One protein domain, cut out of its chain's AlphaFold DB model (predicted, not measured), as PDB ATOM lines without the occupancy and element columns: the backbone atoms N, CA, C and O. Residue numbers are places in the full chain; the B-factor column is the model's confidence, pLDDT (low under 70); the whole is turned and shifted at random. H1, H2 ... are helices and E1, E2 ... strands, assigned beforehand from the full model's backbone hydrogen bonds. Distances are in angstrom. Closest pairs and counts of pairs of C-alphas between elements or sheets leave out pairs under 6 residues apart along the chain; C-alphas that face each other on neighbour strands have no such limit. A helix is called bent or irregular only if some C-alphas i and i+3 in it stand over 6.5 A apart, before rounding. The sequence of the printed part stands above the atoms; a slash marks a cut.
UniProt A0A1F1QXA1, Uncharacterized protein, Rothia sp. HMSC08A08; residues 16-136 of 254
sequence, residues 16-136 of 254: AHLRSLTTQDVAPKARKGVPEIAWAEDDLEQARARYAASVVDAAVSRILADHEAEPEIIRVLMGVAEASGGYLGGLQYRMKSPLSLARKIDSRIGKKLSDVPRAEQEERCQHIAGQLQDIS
ATOM      1  N   ALA A  16      11.157 -33.182  10.701       86.25
ATOM      2  CA  ALA A  16       9.861 -32.518  10.682       86.25
ATOM      3  C   ALA A  16       9.284 -32.495  12.100       86.25
ATOM      4  O   ALA A  16       8.887 -31.433  12.572       86.25
ATOM      5  N   HIS A  17       9.381 -33.622  12.809       90.44
ATOM      6  CA  HIS A  17       9.012 -33.703  14.216       90.44
ATOM      7  C   HIS A  17       9.849 -32.765  15.101       90.44
ATOM      8  O   HIS A  17       9.285 -31.945  15.813       90.44
ATOM      9  N   LEU A  18      11.187 -32.785  15.015       90.44
ATOM     10  CA  LEU A  18      12.023 -31.882  15.832       90.44
ATOM     11  C   LEU A  18      11.671 -30.398  15.651       90.44
ATOM     12  O   LEU A  18      11.805 -29.594  16.575       90.44
ATOM     13  N   ARG A  19      11.255 -30.026  14.441       90.31
ATOM     14  CA  ARG A  19      10.909 -28.650  14.082       90.31
ATOM     15  C   ARG A  19       9.486 -28.267  14.459       90.31
ATOM     16  O   ARG A  19       9.214 -27.074  14.522       90.31
ATOM     17  N   SER A  20       8.615 -29.235  14.736       94.12
ATOM     18  CA  SER A  20       7.278 -28.971  15.268       94.12
ATOM     19  C   SER A  20       7.267 -28.790  16.786       94.12
ATOM     20  O   SER A  20       6.314 -28.222  17.300       94.12
ATOM     21  N   LEU A  21       8.297 -29.264  17.497       96.75
ATOM     22  CA  LEU A  21       8.375 -29.156  18.959       96.75
ATOM     23  C   LEU A  21       8.446 -27.694  19.421       96.75
ATOM     24  O   LEU A  21       9.076 -26.857  18.767       96.75
ATOM     25  N   THR A  22       7.852 -27.427  20.574       97.00
ATOM     26  CA  THR A  22       7.908 -26.174  21.337       97.00
ATOM     27  C   THR A  22       8.875 -26.307  22.515       97.00
ATOM     28  O   THR A  22       9.371 -27.401  22.807       97.00
ATOM     29  N   THR A  23       9.137 -25.211  23.232       96.88
ATOM     30  CA  THR A  23       9.915 -25.269  24.483       96.88
ATOM     31  C   THR A  23       9.283 -26.209  25.515       96.88
ATOM     32  O   THR A  23      10.003 -26.947  26.191       96.88
ATOM     33  N   GLN A  24       7.951 -26.233  25.613       94.75
ATOM     34  CA  GLN A  24       7.239 -27.082  26.569       94.75
ATOM     35  C   GLN A  24       7.389 -28.572  26.243       94.75
ATOM     36  O   GLN A  24       7.561 -29.375  27.159       94.75
ATOM     37  N   ASP A  25       7.393 -28.941  24.959       95.81
ATOM     38  CA  ASP A  25       7.516 -30.343  24.542       95.81
ATOM     39  C   ASP A  25       8.878 -30.953  24.904       95.81
ATOM     40  O   ASP A  25       8.990 -32.158  25.125       95.81
ATOM     41  N   VAL A  26       9.928 -30.126  24.958       95.62
ATOM     42  CA  VAL A  26      11.301 -30.569  25.259       95.62
ATOM     43  C   VAL A  26      11.680 -30.370  26.730       95.62
ATOM     44  O   VAL A  26      12.663 -30.951  27.200       95.62
ATOM     45  N   ALA A  27      10.914 -29.572  27.478       95.00
ATOM     46  CA  ALA A  27      11.149 -29.305  28.892       95.00
ATOM     47  C   ALA A  27      10.925 -30.555  29.754       95.00
ATOM     48  O   ALA A  27       9.984 -31.307  29.511       95.00
ATOM     49  N   PRO A  28      11.754 -30.804  30.787       92.56
ATOM     50  CA  PRO A  28      11.551 -31.936  31.684       92.56
ATOM     51  C   PRO A  28      10.178 -31.889  32.348       92.56
ATOM     52  O   PRO A  28       9.751 -30.839  32.832       92.56
ATOM     53  N   LYS A  29       9.515 -33.045  32.427       89.56
ATOM     54  CA  LYS A  29       8.181 -33.159  33.030       89.56
ATOM     55  C   LYS A  29       8.185 -32.686  34.486       89.56
ATOM     56  O   LYS A  29       9.119 -32.964  35.245       89.56
ATOM     57  N   ALA A  30       7.109 -32.009  34.883       89.25
ATOM     58  CA  ALA A  30       6.905 -31.583  36.261       89.25
ATOM     59  C   ALA A  30       6.886 -32.791  37.213       89.25
ATOM     60  O   ALA A  30       6.339 -33.852  36.899       89.25
ATOM     61  N   ARG A  31       7.478 -32.627  38.400       90.50
ATOM     62  CA  ARG A  31       7.544 -33.672  39.426       90.50
ATOM     63  C   ARG A  31       7.356 -33.058  40.806       90.50
ATOM     64  O   ARG A  31       7.952 -32.035  41.127       90.50
ATOM     65  N   LYS A  32       6.553 -33.709  41.651       89.81
ATOM     66  CA  LYS A  32       6.326 -33.266  43.032       89.81
ATOM     67  C   LYS A  32       7.660 -33.143  43.780       89.81
ATOM     68  O   LYS A  32       8.457 -34.075  43.764       89.81
ATOM     69  N   GLY A  33       7.877 -32.006  44.441       87.25
ATOM     70  CA  GLY A  33       9.107 -31.727  45.194       87.25
ATOM     71  C   GLY A  33      10.306 -31.304  44.337       87.25
ATOM     72  O   GLY A  33      11.363 -31.022  44.889       87.25
ATOM     73  N   VAL A  34      10.150 -31.217  43.012       93.25
ATOM     74  CA  VAL A  34      11.182 -30.726  42.092       93.25
ATOM     75  C   VAL A  34      10.692 -29.414  41.478       93.25
ATOM     76  O   VAL A  34       9.648 -29.418  40.827       93.25
ATOM     77  N   PRO A  35      11.417 -28.296  41.660       94.56
ATOM     78  CA  PRO A  35      11.077 -27.033  41.017       94.56
ATOM     79  C   PRO A  35      10.979 -27.154  39.494       94.56
ATOM     80  O   PRO A  35      11.739 -27.896  38.854       94.56
ATOM     81  N   GLU A  36      10.073 -26.375  38.910       93.56
ATOM     82  CA  GLU A  36      10.003 -26.212  37.462       93.56
ATOM     83  C   GLU A  36      11.322 -25.671  36.909       93.56
ATOM     84  O   GLU A  36      12.122 -25.043  37.610       93.56
ATOM     85  N   ILE A  37      11.590 -25.996  35.649       94.69
ATOM     86  CA  ILE A  37      12.822 -25.576  35.002       94.69
ATOM     87  C   ILE A  37      12.742 -24.090  34.637       94.69
ATOM     88  O   ILE A  37      11.729 -23.622  34.133       94.69
ATOM     89  N   ALA A  38      13.812 -23.338  34.886       95.12
ATOM     90  CA  ALA A  38      13.874 -21.899  34.645       95.12
ATOM     91  C   ALA A  38      14.257 -21.592  33.185       95.12
ATOM     92  O   ALA A  38      15.296 -20.984  32.917       95.12
ATOM     93  N   TRP A  39      13.454 -22.075  32.237       96.12
ATOM     94  CA  TRP A  39      13.557 -21.729  30.816       96.12
ATOM     95  C   TRP A  39      12.502 -20.675  30.469       96.12
ATOM     96  O   TRP A  39      11.430 -20.663  31.067       96.12
ATOM     97  N   ALA A  40      12.800 -19.787  29.518       95.19
ATOM     98  CA  ALA A  40      11.776 -18.902  28.963       95.19
ATOM     99  C   ALA A  40      10.769 -19.727  28.143       95.19
ATOM    100  O   ALA A  40      11.160 -20.717  27.531       95.19
ATOM    101  N   GLU A  41       9.498 -19.326  28.103       94.81
ATOM    102  CA  GLU A  41       8.457 -20.053  27.355       94.81
ATOM    103  C   GLU A  41       8.776 -20.158  25.854       94.81
ATOM    104  O   GLU A  41       8.477 -21.166  25.220       94.81
ATOM    105  N   ASP A  42       9.449 -19.146  25.308       96.31
ATOM    106  CA  ASP A  42       9.852 -19.034  23.908       96.31
ATOM    107  C   ASP A  42      11.343 -19.375  23.673       96.31
ATOM    108  O   ASP A  42      11.932 -18.971  22.669       96.31
ATOM    109  N   ASP A  43      12.010 -20.080  24.601       97.88
ATOM    110  CA  ASP A  43      13.461 -20.330  24.541       97.88
ATOM    111  C   ASP A  43      13.883 -21.092  23.263       97.88
ATOM    112  O   ASP A  43      14.885 -20.741  22.625       97.88
ATOM    113  N   LEU A  44      13.101 -22.085  22.821       97.94
ATOM    114  CA  LEU A  44      13.360 -22.817  21.577       97.94
ATOM    115  C   LEU A  44      13.108 -21.955  20.330       97.94
ATOM    116  O   LEU A  44      13.885 -22.006  19.374       97.94
ATOM    117  N   GLU A  45      12.061 -21.138  20.332       97.81
ATOM    118  CA  GLU A  45      11.739 -20.187  19.269       97.81
ATOM    119  C   GLU A  45      12.862 -19.152  19.123       97.81
ATOM    120  O   GLU A  45      13.373 -18.921  18.023       97.81
ATOM    121  N   GLN A  46      13.337 -18.611  20.244       98.06
ATOM    122  CA  GLN A  46      14.498 -17.732  20.300       98.06
ATOM    123  C   GLN A  46      15.770 -18.410  19.764       98.06
ATOM    124  O   GLN A  46      16.573 -17.765  19.084       98.06
ATOM    125  N   ALA A  47      15.975 -19.702  20.041       97.81
ATOM    126  CA  ALA A  47      17.094 -20.462  19.487       97.81
ATOM    127  C   ALA A  47      16.991 -20.590  17.958       97.81
ATOM    128  O   ALA A  47      17.976 -20.351  17.256       97.81
ATOM    129  N   ARG A  48      15.795 -20.908  17.440       97.44
ATOM    130  CA  ARG A  48      15.498 -21.008  15.998       97.44
ATOM    131  C   ARG A  48      15.682 -19.684  15.263       97.44
ATOM    132  O   ARG A  48      16.133 -19.692  14.123       97.44
ATOM    133  N   ALA A  49      15.373 -18.562  15.908       97.31
ATOM    134  CA  ALA A  49      15.555 -17.233  15.329       97.31
ATOM    135  C   ALA A  49      17.033 -16.808  15.230       97.31
ATOM    136  O   ALA A  49      17.376 -15.980  14.390       97.31
ATOM    137  N   ARG A  50      17.907 -17.345  16.094       96.56
ATOM    138  CA  ARG A  50      19.305 -16.893  16.233       96.56
ATOM    139  C   ARG A  50      20.338 -17.826  15.610       96.56
ATOM    140  O   ARG A  50      21.392 -17.351  15.198       96.56
ATOM    141  N   TYR A  51      20.073 -19.130  15.572       95.44
ATOM    142  CA  TYR A  51      21.061 -20.138  15.182       95.44
ATOM    143  C   TYR A  51      20.620 -20.949  13.965       95.44
ATOM    144  O   TYR A  51      19.435 -21.123  13.691       95.44
ATOM    145  N   ALA A  52      21.598 -21.488  13.233       93.94
ATOM    146  CA  ALA A  52      21.342 -22.329  12.070       93.94
ATOM    147  C   ALA A  52      20.513 -23.575  12.433       93.94
ATOM    148  O   ALA A  52      20.694 -24.174  13.494       93.94
ATOM    149  N   ALA A  53      19.658 -24.027  11.510       93.38
ATOM    150  CA  ALA A  53      18.758 -25.156  11.752       93.38
ATOM    151  C   ALA A  53      19.488 -26.433  12.209       93.38
ATOM    152  O   ALA A  53      19.010 -27.108  13.106       93.38
ATOM    153  N   SER A  54      20.669 -26.746  11.664       93.50
ATOM    154  CA  SER A  54      21.458 -27.917  12.087       93.50
ATOM    155  C   SER A  54      21.986 -27.812  13.524       93.50
ATOM    156  O   SER A  54      22.108 -28.835  14.199       93.50
ATOM    157  N   VAL A  55      22.270 -26.598  14.008       95.62
ATOM    158  CA  VAL A  55      22.667 -26.339  15.401       95.62
ATOM    159  C   VAL A  55      21.490 -26.591  16.331       95.62
ATOM    160  O   VAL A  55      21.632 -27.302  17.325       95.62
ATOM    161  N   VAL A  56      20.323 -26.040  15.992       97.00
ATOM    162  CA  VAL A  56      19.107 -26.196  16.797       97.00
ATOM    163  C   VAL A  56      18.616 -27.645  16.770       97.00
ATOM    164  O   VAL A  56      18.355 -28.206  17.829       97.00
ATOM    165  N   ASP A  57      18.583 -28.292  15.600       95.50
ATOM    166  CA  ASP A  57      18.213 -29.707  15.448       95.50
ATOM    167  C   ASP A  57      19.118 -30.601  16.331       95.50
ATOM    168  O   ASP A  57      18.629 -31.516  17.001       95.50
ATOM    169  N   ALA A  58      20.429 -30.321  16.397       95.38
ATOM    170  CA  ALA A  58      21.362 -31.034  17.274       95.38
ATOM    171  C   ALA A  58      21.133 -30.738  18.764       95.38
ATOM    172  O   ALA A  58      21.165 -31.662  19.579       95.38
ATOM    173  N   ALA A  59      20.860 -29.480  19.124       97.19
ATOM    174  CA  ALA A  59      20.540 -29.095  20.496       97.19
ATOM    175  C   ALA A  59      19.270 -29.805  20.994       97.19
ATOM    176  O   ALA A  59      19.304 -30.455  22.035       97.19
ATOM    177  N   VAL A  60      18.180 -29.745  20.225       97.12
ATOM    178  CA  VAL A  60      16.902 -30.390  20.559       97.12
ATOM    179  C   VAL A  60      17.054 -31.907  20.632       97.12
ATOM    180  O   VAL A  60      16.633 -32.505  21.618       97.12
ATOM    181  N   SER A  61      17.720 -32.535  19.650       94.88
ATOM    182  CA  SER A  61      17.989 -33.985  19.690       94.88
ATOM    183  C   SER A  61      18.687 -34.389  20.986       94.88
ATOM    184  O   SER A  61      18.372 -35.420  21.579       94.88
ATOM    185  N   ARG A  62      19.653 -33.575  21.423       95.12
ATOM    186  CA  ARG A  62      20.411 -33.842  22.636       95.12
ATOM    187  C   ARG A  62      19.573 -33.618  23.895       95.12
ATOM    188  O   ARG A  62      19.631 -34.447  24.793       95.12
ATOM    189  N   ILE A  63      18.778 -32.550  23.944       96.81
ATOM    190  CA  ILE A  63      17.878 -32.265  25.070       96.81
ATOM    191  C   ILE A  63      16.867 -33.389  25.263       96.81
ATOM    192  O   ILE A  63      16.654 -33.787  26.398       96.81
ATOM    193  N   LEU A  64      16.297 -33.938  24.188       95.31
ATOM    194  CA  LEU A  64      15.361 -35.061  24.286       95.31
ATOM    195  C   LEU A  64      16.017 -36.315  24.884       95.31
ATOM    196  O   LEU A  64      15.406 -36.995  25.700       95.31
ATOM    197  N   ALA A  65      17.274 -36.605  24.538       92.88
ATOM    198  CA  ALA A  65      17.996 -37.726  25.144       92.88
ATOM    199  C   ALA A  65      18.211 -37.523  26.655       92.88
ATOM    200  O   ALA A  65      18.013 -38.448  27.440       92.88
ATOM    201  N   ASP A  66      18.583 -36.308  27.065       94.81
ATOM    202  CA  ASP A  66      18.731 -35.947  28.475       94.81
ATOM    203  C   ASP A  66      17.375 -35.899  29.214       94.81
ATOM    204  O   ASP A  66      17.297 -36.325  30.364       94.81
ATOM    205  N   HIS A  67      16.299 -35.459  28.551       94.69
ATOM    206  CA  HIS A  67      14.931 -35.417  29.084       94.69
ATOM    207  C   HIS A  67      14.461 -36.808  29.507       94.69
ATOM    208  O   HIS A  67      13.925 -36.968  30.603       94.69
ATOM    209  N   GLU A  68      14.674 -37.817  28.661       93.88
ATOM    210  CA  GLU A  68      14.264 -39.196  28.954       93.88
ATOM    211  C   GLU A  68      15.043 -39.800  30.133       93.88
ATOM    212  O   GLU A  68      14.489 -40.580  30.906       93.88
ATOM    213  N   ALA A  69      16.312 -39.416  30.316       94.81
ATOM    214  CA  ALA A  69      17.148 -39.892  31.422       94.81
ATOM    215  C   ALA A  69      16.942 -39.114  32.737       94.81
ATOM    216  O   ALA A  69      17.219 -39.640  33.820       94.81
ATOM    217  N   GLU A  70      16.436 -37.878  32.673       95.50
ATOM    218  CA  GLU A  70      16.238 -36.979  33.820       95.50
ATOM    219  C   GLU A  70      15.561 -37.649  35.032       95.50
ATOM    220  O   GLU A  70      16.077 -37.480  36.144       95.50
ATOM    221  N   PRO A  71      14.480 -38.451  34.878       94.88
ATOM    222  CA  PRO A  71      13.798 -39.073  36.012       94.88
ATOM    223  C   PRO A  71      14.659 -40.065  36.789       94.88
ATOM    224  O   PRO A  71      14.551 -40.156  38.015       94.88
ATOM    225  N   GLU A  72      15.512 -40.822  36.100       95.94
ATOM    226  CA  GLU A  72      16.448 -41.722  36.761       95.94
ATOM    227  C   GLU A  72      17.541 -40.917  37.463       95.94
ATOM    228  O   GLU A  72      17.827 -41.165  38.640       95.94
ATOM    229  N   ILE A  73      18.104 -39.928  36.760       97.12
ATOM    230  CA  ILE A  73      19.231 -39.138  37.248       97.12
ATOM    231  C   ILE A  73      18.874 -38.450  38.561       97.12
ATOM    232  O   ILE A  73      19.566 -38.612  39.570       97.12
ATOM    233  N   ILE A  74      17.761 -37.723  38.573       96.19
ATOM    234  CA  ILE A  74      17.322 -36.997  39.760       96.19
ATOM    235  C   ILE A  74      16.969 -37.937  40.913       96.19
ATOM    236  O   ILE A  74      17.325 -37.640  42.049       96.19
ATOM    237  N   ARG A  75      16.355 -39.099  40.653       96.56
ATOM    238  CA  ARG A  75      16.042 -40.087  41.696       96.56
ATOM    239  C   ARG A  75      17.314 -40.604  42.373       96.56
ATOM    240  O   ARG A  75      17.363 -40.671  43.600       96.56
ATOM    241  N   VAL A  76      18.335 -40.963  41.591       98.19
ATOM    242  CA  VAL A  76      19.622 -41.456  42.113       98.19
ATOM    243  C   VAL A  76      20.327 -40.370  42.925       98.19
ATOM    244  O   VAL A  76      20.746 -40.620  44.059       98.19
ATOM    245  N   LEU A  77      20.436 -39.162  42.365       98.31
ATOM    246  CA  LEU A  77      21.187 -38.070  42.983       98.31
ATOM    247  C   LEU A  77      20.483 -37.486  44.214       98.31
ATOM    248  O   LEU A  77      21.145 -37.176  45.202       98.31
ATOM    249  N   MET A  78      19.154 -37.386  44.195       97.19
ATOM    250  CA  MET A  78      18.373 -36.925  45.345       97.19
ATOM    251  C   MET A  78      18.478 -37.926  46.497       97.19
ATOM    252  O   MET A  78      18.806 -37.533  47.614       97.19
ATOM    253  N   GLY A  79      18.342 -39.226  46.209       97.31
ATOM    254  CA  GLY A  79      18.470 -40.270  47.224       97.31
ATOM    255  C   GLY A  79      19.848 -40.299  47.896       97.31
ATOM    256  O   GLY A  79      19.936 -40.444  49.115       97.31
ATOM    257  N   VAL A  80      20.942 -40.131  47.139       97.88
ATOM    258  CA  VAL A  80      22.288 -40.093  47.744       97.88
ATOM    259  C   VAL A  80      22.575 -38.786  48.483       97.88
ATOM    260  O   VAL A  80      23.274 -38.823  49.501       97.88
ATOM    261  N   ALA A  81      22.033 -37.658  48.017       97.50
ATOM    262  CA  ALA A  81      22.140 -36.384  48.718       97.50
ATOM    263  C   ALA A  81      21.464 -36.476  50.095       97.50
ATOM    264  O   ALA A  81      22.124 -36.240  51.108       97.50
ATOM    265  N   GLU A  82      20.212 -36.939  50.146       96.75
ATOM    266  CA  GLU A  82      19.443 -37.117  51.387       96.75
ATOM    267  C   GLU A  82      20.107 -38.123  52.339       96.75
ATOM    268  O   GLU A  82      20.340 -37.817  53.509       96.75
ATOM    269  N   ALA A  83      20.517 -39.294  51.835       97.00
ATOM    270  CA  ALA A  83      21.216 -40.309  52.635       97.00
ATOM    271  C   ALA A  83      22.582 -39.833  53.171       97.00
ATOM    272  O   ALA A  83      23.167 -40.445  54.075       97.00
ATOM    273  N   SER A  84      23.119 -38.755  52.600       95.06
ATOM    274  CA  SER A  84      24.346 -38.107  53.053       95.06
ATOM    275  C   SER A  84      24.099 -36.903  53.959       95.06
ATOM    276  O   SER A  84      25.075 -36.285  54.353       95.06
ATOM    277  N   GLY A  85      22.849 -36.590  54.322       95.56
ATOM    278  CA  GLY A  85      22.504 -35.417  55.136       95.56
ATOM    279  C   GLY A  85      22.520 -34.094  54.358       95.56
ATOM    280  O   GLY A  85      22.566 -33.022  54.959       95.56
ATOM    281  N   GLY A  86      22.519 -34.171  53.027       96.50
ATOM    282  CA  GLY A  86      22.499 -33.044  52.104       96.50
ATOM    283  C   GLY A  86      21.208 -32.966  51.288       96.50
ATOM    284  O   GLY A  86      20.210 -33.613  51.598       96.50
ATOM    285  N   TYR A  87      21.237 -32.166  50.225       97.62
ATOM    286  CA  TYR A  87      20.126 -31.981  49.285       97.62
ATOM    287  C   TYR A  87      20.645 -31.620  47.886       97.62
ATOM    288  O   TYR A  87      21.840 -31.383  47.702       97.62
ATOM    289  N   LEU A  88      19.758 -31.570  46.887       97.69
ATOM    290  CA  LEU A  88      20.092 -31.043  45.562       97.69
ATOM    291  C   LEU A  88      19.748 -29.552  45.463       97.69
ATOM    292  O   LEU A  88      18.586 -29.168  45.572       97.69
ATOM    293  N   GLY A  89      20.758 -28.713  45.246       96.44
ATOM    294  CA  GLY A  89      20.604 -27.271  45.054       96.44
ATOM    295  C   GLY A  89      20.409 -26.889  43.584       96.44
ATOM    296  O   GLY A  89      20.943 -27.542  42.686       96.44
ATOM    297  N   GLY A  90      19.671 -25.800  43.337       94.75
ATOM    298  CA  GLY A  90      19.541 -25.201  42.001       94.75
ATOM    299  C   GLY A  90      18.805 -26.071  40.977       94.75
ATOM    300  O   GLY A  90      19.121 -26.016  39.791       94.75
ATOM    301  N   LEU A  91      17.845 -26.894  41.415       96.19
ATOM    302  CA  LEU A  91      17.118 -27.838  40.554       96.19
ATOM    303  C   LEU A  91      16.360 -27.178  39.392       96.19
ATOM    304  O   LEU A  91      16.135 -27.828  38.371       96.19
ATOM    305  N   GLN A  92      16.016 -25.894  39.488       95.69
ATOM    306  CA  GLN A  92      15.452 -25.127  38.375       95.69
ATOM    307  C   GLN A  92      16.439 -24.941  37.204       95.69
ATOM    308  O   GLN A  92      16.025 -24.634  36.094       95.69
ATOM    309  N   TYR A  93      17.738 -25.176  37.417       94.69
ATOM    310  CA  TYR A  93      18.792 -25.099  36.396       94.69
ATOM    311  C   TYR A  93      19.370 -26.474  36.026       94.69
ATOM    312  O   TYR A  93      20.443 -26.550  35.423       94.69
ATOM    313  N   ARG A  94      18.680 -27.564  36.395       95.88
ATOM    314  CA  ARG A  94      19.184 -28.942  36.253       95.88
ATOM    315  C   ARG A  94      19.435 -29.386  34.815       95.88
ATOM    316  O   ARG A  94      20.243 -30.282  34.592       95.88
ATOM    317  N   MET A  95      18.764 -28.757  33.850       96.81
ATOM    318  CA  MET A  95      19.007 -28.976  32.430       96.81
ATOM    319  C   MET A  95      19.212 -27.661  31.680       96.81
ATOM    320  O   MET A  95      18.578 -26.639  31.958       96.81
ATOM    321  N   LYS A  96      20.120 -27.688  30.706       96.00
ATOM    322  CA  LYS A  96      20.432 -26.543  29.851       96.00
ATOM    323  C   LYS A  96      19.300 -26.276  28.854       96.00
ATOM    324  O   LYS A  96      18.853 -27.203  28.189       96.00
ATOM    325  N   SER A  97      18.902 -25.010  28.716       97.12
ATOM    326  CA  SER A  97      17.851 -24.611  27.773       97.12
ATOM    327  C   SER A  97      18.262 -24.786  26.304       97.12
ATOM    328  O   SER A  97      19.469 -24.738  26.007       97.12
ATOM    329  N   PRO A  98      17.299 -24.962  25.379       97.88
ATOM    330  CA  PRO A  98      17.547 -24.999  23.937       97.88
ATOM    331  C   PRO A  98      18.454 -23.881  23.417       97.88
ATOM    332  O   PRO A  98      19.465 -24.160  22.772       97.88
ATOM    333  N   LEU A  99      18.160 -22.629  23.755       97.88
ATOM    334  CA  LEU A  99      18.926 -21.446  23.377       97.88
ATOM    335  C   LEU A  99      20.351 -21.508  23.919       97.88
ATOM    336  O   LEU A  99      21.325 -21.282  23.196       97.88
ATOM    337  N   SER A 100      20.488 -21.849  25.200       96.62
ATOM    338  CA  SER A 100      21.789 -21.975  25.846       96.62
ATOM    339  C   SER A 100      22.641 -23.074  25.215       96.62
ATOM    340  O   SER A 100      23.864 -22.922  25.108       96.62
ATOM    341  N   LEU A 101      22.029 -24.202  24.854       97.38
ATOM    342  CA  LEU A 101      22.717 -25.327  24.236       97.38
ATOM    343  C   LEU A 101      23.080 -25.025  22.779       97.38
ATOM    344  O   LEU A 101      24.227 -25.257  22.399       97.38
ATOM    345  N   ALA A 102      22.166 -24.433  22.008       97.62
ATOM    346  CA  ALA A 102      22.409 -23.988  20.639       97.62
ATOM    347  C   ALA A 102      23.589 -23.009  20.580       97.62
ATOM    348  O   ALA A 102      24.553 -23.264  19.862       97.62
ATOM    349  N   ARG A 103      23.602 -21.983  21.444       95.81
ATOM    350  CA  ARG A 103      24.743 -21.065  21.596       95.81
ATOM    351  C   ARG A 103      26.051 -21.796  21.880       95.81
ATOM    352  O   ARG A 103      27.098 -21.436  21.351       95.81
ATOM    353  N   LYS A 104      26.019 -22.805  22.757       94.62
ATOM    354  CA  LYS A 104      27.221 -23.555  23.144       94.62
ATOM    355  C   LYS A 104      27.752 -24.401  21.987       94.62
ATOM    356  O   LYS A 104      28.964 -24.427  21.788       94.62
ATOM    357  N   ILE A 105      26.869 -25.062  21.240       95.81
ATOM    358  CA  ILE A 105      27.233 -25.807  20.029       95.81
ATOM    359  C   ILE A 105      27.826 -24.842  19.003       95.81
ATOM    360  O   ILE A 105      28.941 -25.076  18.544       95.81
ATOM    361  N   ASP A 106      27.139 -23.733  18.728       94.19
ATOM    362  CA  ASP A 106      27.563 -22.711  17.770       94.19
ATOM    363  C   ASP A 106      28.941 -22.125  18.112       94.19
ATOM    364  O   ASP A 106      29.840 -22.115  17.281       94.19
ATOM    365  N   SER A 107      29.187 -21.790  19.383       91.44
ATOM    366  CA  SER A 107      30.490 -21.270  19.832       91.44
ATOM    367  C   SER A 107      31.670 -22.236  19.642       91.44
ATOM    368  O   SER A 107      32.823 -21.816  19.681       91.44
ATOM    369  N   ARG A 108      31.409 -23.538  19.458       92.25
ATOM    370  CA  ARG A 108      32.436 -24.562  19.192       92.25
ATOM    371  C   ARG A 108      32.623 -24.838  17.701       92.25
ATOM    372  O   ARG A 108      33.496 -25.620  17.319       92.25
ATOM    373  N   ILE A 109      31.831 -24.199  16.847       89.00
ATOM    374  CA  ILE A 109      31.964 -24.280  15.399       89.00
ATOM    375  C   ILE A 109      33.147 -23.393  14.987       89.00
ATOM    376  O   ILE A 109      33.021 -22.206  14.722       89.00
ATOM    377  N   GLY A 110      34.345 -23.982  14.941       72.31
ATOM    378  CA  GLY A 110      35.586 -23.243  14.652       72.31
ATOM    379  C   GLY A 110      35.734 -22.682  13.224       72.31
ATOM    380  O   GLY A 110      36.689 -21.964  12.956       72.31
ATOM    381  N   LYS A 111      34.828 -23.011  12.293       73.19
ATOM    382  CA  LYS A 111      34.734 -22.415  10.940       73.19
ATOM    383  C   LYS A 111      33.284 -22.035  10.715       73.19
ATOM    384  O   LYS A 111      32.456 -22.866  11.080       73.19
ATOM    385  N   LYS A 112      32.976 -20.900  10.077       77.75
ATOM    386  CA  LYS A 112      31.581 -20.511   9.810       77.75
ATOM    387  C   LYS A 112      30.830 -21.685   9.190       77.75
ATOM    388  O   LYS A 112      31.301 -22.307   8.241       77.75
ATOM    389  N   LEU A 113      29.673 -22.015   9.759       81.38
ATOM    390  CA  LEU A 113      28.918 -23.190   9.333       81.38
ATOM    391  C   LEU A 113      28.464 -23.078   7.868       81.38
ATOM    392  O   LEU A 113      28.342 -24.097   7.196       81.38
ATOM    393  N   SER A 114      28.299 -21.846   7.368       80.56
ATOM    394  CA  SER A 114      28.045 -21.516   5.959       80.56
ATOM    395  C   SER A 114      29.098 -22.057   4.993       80.56
ATOM    396  O   SER A 114      28.773 -22.318   3.840       80.56
ATOM    397  N   ASP A 115      30.333 -22.241   5.461       84.88
ATOM    398  CA  ASP A 115      31.469 -22.652   4.633       84.88
ATOM    399  C   ASP A 115      31.583 -24.185   4.548       84.88
ATOM    400  O   ASP A 115      32.464 -24.722   3.881       84.88
ATOM    401  N   VAL A 116      30.708 -24.906   5.258       83.94
ATOM    402  CA  VAL A 116      30.636 -26.369   5.292       83.94
ATOM    403  C   VAL A 116      29.448 -26.823   4.438       83.94
ATOM    404  O   VAL A 116      28.357 -26.264   4.592       83.94
ATOM    405  N   PRO A 117      29.585 -27.855   3.583       86.56
ATOM    406  CA  PRO A 117      28.456 -28.418   2.849       86.56
ATOM    407  C   PRO A 117      27.301 -28.803   3.778       86.56
ATOM    408  O   PRO A 117      27.509 -29.401   4.833       86.56
ATOM    409  N   ARG A 118      26.057 -28.509   3.380       81.12
ATOM    410  CA  ARG A 118      24.861 -28.721   4.223       81.12
ATOM    411  C   ARG A 118      24.748 -30.145   4.787       81.12
ATOM    412  O   ARG A 118      24.263 -30.314   5.901       81.12
ATOM    413  N   ALA A 119      25.189 -31.150   4.028       78.38
ATOM    414  CA  ALA A 119      25.200 -32.546   4.462       78.38
ATOM    415  C   ALA A 119      26.156 -32.795   5.648       78.38
ATOM    416  O   ALA A 119      25.810 -33.529   6.568       78.38
ATOM    417  N   GLU A 120      27.313 -32.130   5.668       87.50
ATOM    418  CA  GLU A 120      28.341 -32.257   6.710       87.50
ATOM    419  C   GLU A 120      28.052 -31.379   7.937       87.50
ATOM    420  O   GLU A 120      28.481 -31.687   9.051       87.50
ATOM    421  N   GLN A 121      27.286 -30.294   7.763       88.94
ATOM    422  CA  GLN A 121      26.886 -29.418   8.870       88.94
ATOM    423  C   GLN A 121      26.156 -30.197   9.970       88.94
ATOM    424  O   GLN A 121      26.409 -29.976  11.153       88.94
ATOM    425  N   GLU A 122      25.261 -31.114   9.591       88.44
ATOM    426  CA  GLU A 122      24.493 -31.917  10.545       88.44
ATOM    427  C   GLU A 122      25.399 -32.828  11.373       88.44
ATOM    428  O   GLU A 122      25.323 -32.804  12.602       88.44
ATOM    429  N   GLU A 123      26.264 -33.602  10.717       90.12
ATOM    430  CA  GLU A 123      27.209 -34.492  11.394       90.12
ATOM    431  C   GLU A 123      28.072 -33.724  12.386       90.12
ATOM    432  O   GLU A 123      28.212 -34.118  13.544       90.12
ATOM    433  N   ARG A 124      28.592 -32.575  11.951       91.75
ATOM    434  CA  ARG A 124      29.448 -31.729  12.771       91.75
ATOM    435  C   ARG A 124      28.719 -31.193  14.000       91.75
ATOM    436  O   ARG A 124      29.256 -31.273  15.104       91.75
ATOM    437  N   CYS A 125      27.501 -30.672  13.839       94.19
ATOM    438  CA  CYS A 125      26.698 -30.185  14.962       94.19
ATOM    439  C   CYS A 125      26.353 -31.316  15.941       94.19
ATOM    440  O   CYS A 125      26.472 -31.129  17.151       94.19
ATOM    441  N   GLN A 126      25.996 -32.499  15.435       92.38
ATOM    442  CA  GLN A 126      25.709 -33.679  16.259       92.38
ATOM    443  C   GLN A 126      26.951 -34.180  17.001       92.38
ATOM    444  O   GLN A 126      26.873 -34.518  18.183       92.38
ATOM    445  N   HIS A 127      28.112 -34.181  16.347       92.88
ATOM    446  CA  HIS A 127      29.382 -34.533  16.970       92.88
ATOM    447  C   HIS A 127      29.714 -33.584  18.127       92.88
ATOM    448  O   HIS A 127      29.983 -34.036  19.241       92.88
ATOM    449  N   ILE A 128      29.614 -32.269  17.899       94.75
ATOM    450  CA  ILE A 128      29.825 -31.254  18.940       94.75
ATOM    451  C   ILE A 128      28.833 -31.450  20.094       94.75
ATOM    452  O   ILE A 128      29.247 -31.461  21.252       94.75
ATOM    453  N   ALA A 129      27.543 -31.641  19.800       94.44
ATOM    454  CA  ALA A 129      26.515 -31.877  20.815       94.44
ATOM    455  C   ALA A 129      26.783 -33.150  21.640       94.44
ATOM    456  O   ALA A 129      26.558 -33.167  22.852       94.44
ATOM    457  N   GLY A 130      27.312 -34.206  21.012       91.44
ATOM    458  CA  GLY A 130      27.701 -35.452  21.674       91.44
ATOM    459  C   GLY A 130      28.887 -35.308  22.636       91.44
ATOM    460  O   GLY A 130      28.966 -36.039  23.617       91.44
ATOM    461  N   GLN A 131      29.777 -34.338  22.408       93.00
ATOM    462  CA  GLN A 131      30.921 -34.052  23.287       93.00
ATOM    463  C   GLN A 131      30.564 -33.199  24.510       93.00
ATOM    464  O   GLN A 131      31.389 -33.012  25.407       93.00
ATOM    465  N   LEU A 132      29.366 -32.616  24.548       93.62
ATOM    466  CA  LEU A 132      28.922 -31.809  25.677       93.62
ATOM    467  C   LEU A 132      28.478 -32.719  26.829       93.62
ATOM    468  O   LEU A 132      27.681 -33.636  26.643       93.62
ATOM    469  N   GLN A 133      29.001 -32.466  28.026       92.94
ATOM    470  CA  GLN A 133      28.773 -33.316  29.202       92.94
ATOM    471  C   GLN A 133      27.801 -32.701  30.216       92.94
ATOM    472  O   GLN A 133      27.367 -33.377  31.136       92.94
ATOM    473  N   ASP A 134      27.448 -31.430  30.037       92.19
ATOM    474  CA  ASP A 134      26.781 -30.605  31.042       92.19
ATOM    475  C   ASP A 134      25.397 -30.111  30.613       92.19
ATOM    476  O   ASP A 134      24.994 -28.987  30.938       92.19
ATOM    477  N   ILE A 135      24.697 -30.925  29.823       96.00
ATOM    478  CA  ILE A 135      23.294 -30.676  29.494       96.00
ATOM    479  C   ILE A 135      22.481 -30.919  30.760       96.00
ATOM    480  O   ILE A 135      21.822 -29.989  31.210       96.00
ATOM    481  N   SER A 136      22.624 -32.104  31.359       96.50
ATOM    482  CA  SER A 136      22.154 -32.436  32.704       96.50
ATOM    483  C   SER A 136      23.229 -32.119  33.748       96.50
ATOM    484  O   SER A 136      24.301 -32.730  33.759       96.50
TER     485      SER A 136
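This is residues 16 to 136 of the 254 residues of an uncharacterized protein of Rothia sp. HMSC08A08 (UniProt A0A1F1QXA1). This is a rod of helices: the long bent helix H4 runs through it, and its first arm, H4a, has H5 and H6 packed on it and is also touched by the short H1 and H2, while H3 packs on H5. The second arm, H4b, runs on beyond the other helices with the short strand E1 beside it, and the long link of residues 27 to 42 runs out toward that end and folds back. The printed part has 121 residues, with six named helices and one named strand in the order H1 H2 H3 H4 E1 H5 H6; the class is mostly helix. It is compact, with a radius of gyration of the C-alphas of 15.7 A, and spans 53 by 25 by 20 A.

Begin with the hub, H4, residues 53 to 83, which touches four other helices. By its hydrogen bonds it was assigned as one helix, but it is bent: C-alphas 68 and 71 are 7.1 A apart, and its arms H4a, residues 53 to 68, and H4b, residues 71 to 83, stand at a steep tilt of 52 degrees. H6, residues 118 to 130, touches H4a, closest at the C-alphas of Ala 58 and Gln 126, 5.2 A, the same way at a shallow tilt of 34 degrees, only just short of steep. H5, residues 98 to 107, touches H4a, closest at the C-alphas of Ala 59 and Ala 102, 5.4 A, opposite ways at a steep tilt of 54 degrees. H3, residues 43 to 50, touches H5, closest at the C-alphas of Ala 47 and Leu 99, 4.4 A. H1, residues 16 to 20, touches residues 57 to 61 of H4a, closest at the C-alphas of Leu 18 and Asp 57, 6.6 A. H2, residues 23 to 26, touches residues 60 to 67 of H4a, closest at the C-alphas of Val 26 and Leu 64, 6.1 A. H4b touches no helix; its closest C-alpha to E1, residues 87 to 89, is that of Ala 81, 4.9 A from Tyr 87's. E1 pairs with no named strand. Every O i to N i+4 pair is within hydrogen-bond range in H1, H3, H4a, H4b and H5, and 7 of 9 are in H6; H2 is too short for such a pair.

Find C-alpha 53 at (18.758, -25.156, 11.752), where H4a begins; it is 22.7 A long. H4b, 18.2 A, ends at C-alpha 83, (21.216, -40.309, 52.635). H6, 18.9 A, ends at C-alpha 130, (27.701, -35.452, 21.674). H5 is 14.1 A and H3 10.7 A.

The C-alphas farthest apart are those of Gly 85 and Pro 117, 53.1 A. The printed part has no cut, the link from H2 to H3 is long, and no printed residue is under 70 in pLDDT.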